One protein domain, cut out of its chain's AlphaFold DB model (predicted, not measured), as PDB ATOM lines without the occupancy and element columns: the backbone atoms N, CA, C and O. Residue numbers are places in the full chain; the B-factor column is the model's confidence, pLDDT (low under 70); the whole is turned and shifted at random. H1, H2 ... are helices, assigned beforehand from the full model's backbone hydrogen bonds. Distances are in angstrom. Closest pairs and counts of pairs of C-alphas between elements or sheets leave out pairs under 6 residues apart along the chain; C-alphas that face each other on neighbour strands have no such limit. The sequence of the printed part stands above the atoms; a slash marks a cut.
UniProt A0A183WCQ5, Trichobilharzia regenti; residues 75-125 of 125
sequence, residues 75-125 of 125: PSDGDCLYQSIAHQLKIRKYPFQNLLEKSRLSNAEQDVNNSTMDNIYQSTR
ATOM      1  N   PRO A  75      34.189  -5.716 -10.198       92.12
ATOM      2  CA  PRO A  75      35.608  -5.403 -10.071       92.12
ATOM      3  C   PRO A  75      36.390  -6.565  -9.449       92.12
ATOM      4  O   PRO A  75      35.933  -7.190  -8.499       92.12
ATOM      5  N   SER A  76      37.566  -6.882  -9.995       86.56
ATOM      6  CA  SER A  76      38.418  -7.979  -9.508       86.56
ATOM      7  C   SER A  76      39.274  -7.543  -8.311       86.56
ATOM      8  O   SER A  76      40.499  -7.508  -8.398       86.56
ATOM      9  N   ASP A  77      38.621  -7.159  -7.217       93.81
ATOM     10  CA  ASP A  77      39.234  -6.840  -5.924       93.81
ATOM     11  C   ASP A  77      39.059  -7.999  -4.914       93.81
ATOM     12  O   ASP A  77      38.523  -9.062  -5.241       93.81
ATOM     13  N   GLY A  78      39.537  -7.820  -3.677       94.12
ATOM     14  CA  GLY A  78      39.403  -8.827  -2.615       94.12
ATOM     15  C   GLY A  78      37.959  -9.073  -2.155       94.12
ATOM     16  O   GLY A  78      37.669 -10.133  -1.606       94.12
ATOM     17  N   ASP A  79      37.045  -8.144  -2.438       93.31
ATOM     18  CA  ASP A  79      35.646  -8.190  -2.001       93.31
ATOM     19  C   ASP A  79      34.687  -8.653  -3.109       93.31
ATOM     20  O   ASP A  79      33.468  -8.713  -2.904       93.31
ATOM     21  N   CYS A  80      35.212  -9.011  -4.283       94.06
ATOM     22  CA  CYS A  80      34.426  -9.320  -5.475       94.06
ATOM     23  C   CYS A  80      33.395 -10.439  -5.249       94.06
ATOM     24  O   CYS A  80      32.294 -10.401  -5.810       94.06
ATOM     25  N   LEU A  81      33.699 -11.402  -4.370       93.12
ATOM     26  CA  LEU A  81      32.763 -12.448  -3.956       93.12
ATOM     27  C   LEU A  81      31.540 -11.853  -3.243       93.12
ATOM     28  O   LEU A  81      30.400 -12.129  -3.624       93.12
ATOM     29  N   TYR A  82      31.765 -11.014  -2.232       92.56
ATOM     30  CA  TYR A  82      30.695 -10.391  -1.455       92.56
ATOM     31  C   TYR A  82      29.867  -9.434  -2.311       92.56
ATOM     32  O   TYR A  82      28.637  -9.458  -2.244       92.56
ATOM     33  N   GLN A  83      30.522  -8.656  -3.177       92.94
ATOM     34  CA  GLN A  83      29.850  -7.770  -4.129       92.94
ATOM     35  C   GLN A  83      28.958  -8.558  -5.105       92.94
ATOM     36  O   GLN A  83      27.811  -8.172  -5.347       92.94
ATOM     37  N   SER A  84      29.436  -9.705  -5.603       93.69
ATOM     38  CA  SER A  84      28.661 -10.595  -6.480       93.69
ATOM     39  C   SER A  84      27.414 -11.146  -5.783       93.69
ATOM     40  O   SER A  84      26.320 -11.128  -6.355       93.69
ATOM     41  N   ILE A  85      27.552 -11.598  -4.531       92.25
ATOM     42  CA  ILE A  85      26.430 -12.108  -3.729       92.25
ATOM     43  C   ILE A  85      25.429 -10.986  -3.435       92.25
ATOM     44  O   ILE A  85      24.229 -11.162  -3.658       92.25
ATOM     45  N   ALA A  86      25.902  -9.819  -2.993       89.94
ATOM     46  CA  ALA A  86      25.056  -8.668  -2.691       89.94
ATOM     47  C   ALA A  86      24.236  -8.219  -3.912       89.94
ATOM     48  O   ALA A  86      23.031  -7.969  -3.798       89.94
ATOM     49  N   HIS A  87      24.858  -8.185  -5.095       92.44
ATOM     50  CA  HIS A  87      24.176  -7.895  -6.354       92.44
ATOM     51  C   HIS A  87      23.035  -8.891  -6.631       92.44
ATOM     52  O   HIS A  87      21.913  -8.478  -6.937       92.44
ATOM     53  N   GLN A  88      23.275 -10.196  -6.450       91.56
ATOM     54  CA  GLN A  88      22.251 -11.225  -6.657       91.56
ATOM     55  C   GLN A  88      21.103 -11.142  -5.645       91.56
ATOM     56  O   GLN A  88      19.937 -11.258  -6.031       91.56
ATOM     57  N   LEU A  89      21.397 -10.894  -4.366       91.38
ATOM     58  CA  LEU A  89      20.364 -10.713  -3.339       91.38
ATOM     59  C   LEU A  89      19.457  -9.520  -3.666       91.38
ATOM     60  O   LEU A  89      18.232  -9.632  -3.573       91.38
ATOM     61  N   LYS A  90      20.046  -8.412  -4.136       89.94
ATOM     62  CA  LYS A  90      19.307  -7.219  -4.560       89.94
ATOM     63  C   LYS A  90      18.384  -7.507  -5.746       89.94
ATOM     64  O   LYS A  90      17.216  -7.124  -5.701       89.94
ATOM     65  N   ILE A  91      18.870  -8.211  -6.774       90.44
ATOM     66  CA  ILE A  91      18.059  -8.593  -7.945       90.44
ATOM     67  C   ILE A  91      16.877  -9.472  -7.534       90.44
ATOM     68  O   ILE A  91      15.752  -9.245  -7.976       90.44
ATOM     69  N   ARG A  92      17.114 -10.456  -6.660       88.50
ATOM     70  CA  ARG A  92      16.074 -11.388  -6.200       88.50
ATOM     71  C   ARG A  92      15.147 -10.793  -5.139       88.50
ATOM     72  O   ARG A  92      14.257 -11.500  -4.675       88.50
ATOM     73  N   LYS A  93      15.354  -9.525  -4.750       85.56
ATOM     74  CA  LYS A  93      14.654  -8.845  -3.647       85.56
ATOM     75  C   LYS A  93      14.663  -9.675  -2.363       85.56
ATOM     76  O   LYS A  93      13.683  -9.701  -1.626       85.56
ATOM     77  N   TYR A  94      15.766 -10.374  -2.118       79.44
ATOM     78  CA  TYR A  94      15.925 -11.178  -0.920       79.44
ATOM     79  C   TYR A  94      16.499 -10.272   0.171       79.44
ATOM     80  O   TYR A  94      17.653  -9.846   0.048       79.44
ATOM     81  N   PRO A  95      15.724  -9.901   1.203       73.50
ATOM     82  CA  PRO A  95      16.247  -9.057   2.262       73.50
ATOM     83  C   PRO A  95      17.329  -9.829   3.021       73.50
ATOM     84  O   PRO A  95      17.196 -11.023   3.285       73.50
ATOM     85  N   PHE A  96      18.409  -9.136   3.381       67.25
ATOM     86  CA  PHE A  96      19.564  -9.722   4.072       67.25
ATOM     87  C   PHE A  96      19.178 -10.458   5.370       67.25
ATOM     88  O   PHE A  96      19.789 -11.463   5.725       67.25
ATOM     89  N   GLN A  97      18.108 -10.007   6.032       64.81
ATOM     90  CA  GLN A  97      17.548 -10.625   7.238       64.81
ATOM     91  C   GLN A  97      17.136 -12.091   7.013       64.81
ATOM     92  O   GLN A  97      17.442 -12.944   7.844       64.81
ATOM     93  N   ASN A  98      16.571 -12.409   5.844       62.47
ATOM     94  CA  ASN A  98      16.136 -13.768   5.512       62.47
ATOM     95  C   ASN A  98      17.322 -14.717   5.269       62.47
ATOM     96  O   ASN A  98      17.181 -15.931   5.395       62.47
ATOM     97  N   LEU A  99      18.500 -14.191   4.911       62.88
ATOM     98  CA  LEU A  99      19.695 -15.013   4.711       62.88
ATOM     99  C   LEU A  99      20.269 -15.500   6.050       62.88
ATOM    100  O   LEU A  99      20.657 -16.661   6.156       62.88
ATOM    101  N   LEU A 100      20.274 -14.632   7.070       63.66
ATOM    102  CA  LEU A 100      20.696 -14.990   8.430       63.66
ATOM    103  C   LEU A 100      19.739 -15.981   9.099       63.66
ATOM    104  O   LEU A 100      20.166 -16.838   9.866       63.66
ATOM    105  N   GLU A 101      18.442 -15.859   8.842       61.41
ATOM    106  CA  GLU A 101      17.454 -16.791   9.384       61.41
ATOM    107  C   GLU A 101      17.585 -18.176   8.738       61.41
ATOM    108  O   GLU A 101      17.587 -19.193   9.428       61.41
ATOM    109  N   LYS A 102      17.814 -18.221   7.422       61.47
ATOM    110  CA  LYS A 102      18.011 -19.476   6.694       61.47
ATOM    111  C   LYS A 102      19.282 -20.219   7.110       61.47
ATOM    112  O   LYS A 102      19.244 -21.441   7.187       61.47
ATOM    113  N   SER A 103      20.378 -19.513   7.405       62.28
ATOM    114  CA  SER A 103      21.594 -20.157   7.923       62.28
ATOM    115  C   SER A 103      21.405 -20.703   9.340       62.28
ATOM    116  O   SER A 103      21.932 -21.762   9.666       62.28
ATOM    117  N   ARG A 104      20.595 -20.039  10.175       63.38
ATOM    118  CA  ARG A 104      20.206 -20.565  11.495       63.38
ATOM    119  C   ARG A 104      19.353 -21.830  11.379       63.38
ATOM    120  O   ARG A 104      19.608 -22.782  12.107       63.38
ATOM    121  N   LEU A 105      18.397 -21.858  10.451       58.91
ATOM    122  CA  LEU A 105      17.544 -23.028  10.205       58.91
ATOM    123  C   LEU A 105      18.332 -24.210   9.619       58.91
ATOM    124  O   LEU A 105      18.166 -25.332  10.084       58.91
ATOM    125  N   SER A 106      19.245 -23.969   8.670       59.62
ATOM    126  CA  SER A 106      20.077 -25.041   8.099       59.62
ATOM    127  C   SER A 106      21.046 -25.648   9.113       59.62
ATOM    128  O   SER A 106      21.318 -26.843   9.058       59.62
ATOM    129  N   ASN A 107      21.560 -24.839  10.044       59.09
ATOM    130  CA  ASN A 107      22.426 -25.331  11.115       59.09
ATOM    131  C   ASN A 107      21.626 -26.164  12.130       59.09
ATOM    132  O   ASN A 107      22.083 -27.228  12.536       59.09
ATOM    133  N   ALA A 108      20.396 -25.751  12.458       57.22
ATOM    134  CA  ALA A 108      19.508 -26.517  13.332       57.22
ATOM    135  C   ALA A 108      19.127 -27.894  12.745       57.22
ATOM    136  O   ALA A 108      19.026 -28.871  13.484       57.22
ATOM    137  N   GLU A 109      18.960 -28.007  11.424       55.12
ATOM    138  CA  GLU A 109      18.714 -29.295  10.754       55.12
ATOM    139  C   GLU A 109      19.962 -30.198  10.713       55.12
ATOM    140  O   GLU A 109      19.840 -31.426  10.727       55.12
ATOM    141  N   GLN A 110      21.173 -29.632  10.698       54.75
ATOM    142  CA  GLN A 110      22.413 -30.415  10.772       54.75
ATOM    143  C   GLN A 110      22.677 -30.972  12.177       54.75
ATOM    144  O   GLN A 110      23.119 -32.116  12.295       54.75
ATOM    145  N   ASP A 111      22.325 -30.234  13.231       55.53
ATOM    146  CA  ASP A 111      22.497 -30.688  14.618       55.53
ATOM    147  C   ASP A 111      21.598 -31.894  14.955       55.53
ATOM    148  O   ASP A 111      22.019 -32.817  15.657       55.53
ATOM    149  N   VAL A 112      20.387 -31.954  14.389       58.53
ATOM    150  CA  VAL A 112      19.485 -33.112  14.545       58.53
ATOM    151  C   VAL A 112      20.026 -34.346  13.813       58.53
ATOM    152  O   VAL A 112      19.986 -35.455  14.351       58.53
ATOM    153  N   ASN A 113      20.577 -34.172  12.609       57.34
ATOM    154  CA  ASN A 113      21.120 -35.281  11.818       57.34
ATOM    155  C   ASN A 113      22.411 -35.862  12.420       57.34
ATOM    156  O   ASN A 113      22.587 -37.082  12.422       57.34
ATOM    157  N   ASN A 114      23.273 -35.017  12.993       58.44
ATOM    158  CA  ASN A 114      24.497 -35.461  13.665       58.44
ATOM    159  C   ASN A 114      24.188 -36.203  14.977       58.44
ATOM    160  O   ASN A 114      24.711 -37.291  15.201       58.44
ATOM    161  N   SER A 115      23.241 -35.699  15.777       57.75
ATOM    162  CA  SER A 115      22.772 -36.383  16.992       57.75
ATOM    163  C   SER A 115      22.089 -37.727  16.689       57.75
ATOM    164  O   SER A 115      22.243 -38.704  17.425       57.75
ATOM    165  N   THR A 116      21.362 -37.829  15.572       60.34
ATOM    166  CA  THR A 116      20.734 -39.093  15.146       60.34
ATOM    167  C   THR A 116      21.785 -40.142  14.767       60.34
ATOM    168  O   THR A 116      21.639 -41.306  15.140       60.34
ATOM    169  N   MET A 117      22.868 -39.745  14.089       57.38
ATOM    170  CA  MET A 117      23.985 -40.648  13.785       57.38
ATOM    171  C   MET A 117      24.717 -41.101  15.052       57.38
ATOM    172  O   MET A 117      24.933 -42.301  15.215       57.38
ATOM    173  N   ASP A 118      25.009 -40.199  15.987       58.66
ATOM    174  CA  ASP A 118      25.689 -40.549  17.242       58.66
ATOM    175  C   ASP A 118      24.883 -41.552  18.093       58.66
ATOM    176  O   ASP A 118      25.450 -42.489  18.662       58.66
ATOM    177  N   ASN A 119      23.552 -41.434  18.119       60.00
ATOM    178  CA  ASN A 119      22.678 -42.372  18.836       60.00
ATOM    179  C   ASN A 119      22.608 -43.768  18.180       60.00
ATOM    180  O   ASN A 119      22.523 -44.778  18.883       60.00
ATOM    181  N   ILE A 120      22.685 -43.857  16.848       59.25
ATOM    182  CA  ILE A 120      22.719 -45.143  16.125       59.25
ATOM    183  C   ILE A 120      24.020 -45.907  16.434       59.25
ATOM    184  O   ILE A 120      23.991 -47.125  16.641       59.25
ATOM    185  N   TYR A 121      25.149 -45.200  16.534       56.75
ATOM    186  CA  TYR A 121      26.443 -45.798  16.886       56.75
ATOM    187  C   TYR A 121      26.536 -46.240  18.356       56.75
ATOM    188  O   TYR A 121      27.259 -47.192  18.649       56.75
ATOM    189  N   GLN A 122      25.805 -45.610  19.283       57.62
ATOM    190  CA  GLN A 122      25.774 -46.054  20.685       57.62
ATOM    191  C   GLN A 122      24.829 -47.239  20.947       57.62
ATOM    192  O   GLN A 122      25.062 -47.986  21.889       57.62
ATOM    193  N   SER A 123      23.803 -47.447  20.116       55.09
ATOM    194  CA  SER A 123      22.820 -48.541  20.271       55.09
ATOM    195  C   SER A 123      23.302 -49.898  19.723       55.09
ATOM    196  O   SER A 123      22.729 -50.943  20.014       55.09
ATOM    197  N   THR A 124      24.364 -49.898  18.912       56.00
ATOM    198  CA  THR A 124      24.938 -51.101  18.274       56.00
ATOM    199  C   THR A 124      26.119 -51.708  19.044       56.00
ATOM    200  O   THR A 124      26.818 -52.574  18.514       56.00
ATOM    201  N   ARG A 125      26.337 -51.284  20.293       47.22
ATOM    202  CA  ARG A 125      27.390 -51.766  21.191       47.22
ATOM    203  C   ARG A 125      26.790 -52.378  22.451       47.22
ATOM    204  O   ARG A 125      27.382 -53.369  22.929       47.22
TER     205      ARG A 125
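AT A GLANCE: This is residues 75 to 125 of the 125 residues of a protein of Trichobilharzia regenti (UniProt A0A183WCQ5). Two helices meet at a corner as an L: the short H1 is the foot, and the long H2 runs away from it as a bare arm that makes most of the length. Residues 100 to 125, of which 100 to 123 belong to H2, stick out with nothing packed on them. The printed part has 51 residues, with H1 then H2 and no named strand; its class is all helix. It is extended, with a radius of gyration of the C-alphas of 18.2 A, and spans 56 by 24 by 12 A.

HOW THE PARTS SIT: H1, residues 80 to 91, and H2, residues 96 to 123, are close but not clearly touching; their closest C-alphas, of Leu 89 and Phe 96, are 7.5 A apart. Their lines are only just about perpendicular, at 72 degrees. In both helices every O i to N i+4 pair is within hydrogen-bond range.

IN THESE COORDINATES: H1 begins at C-alpha 80 (34.426, -9.320, -5.475) and is 16.6 A long from first to last C-alpha. H2 measures 42.2 A and ends at C-alpha 123 (22.820, -48.541, 20.271).

THE WHOLE: The C-alphas farthest apart, of Pro 75 and Arg 125, are 56.5 A apart. The printed part has no cut, and the link from H1 to H2 is tight. Residues 96 to 125 have pLDDT under 70.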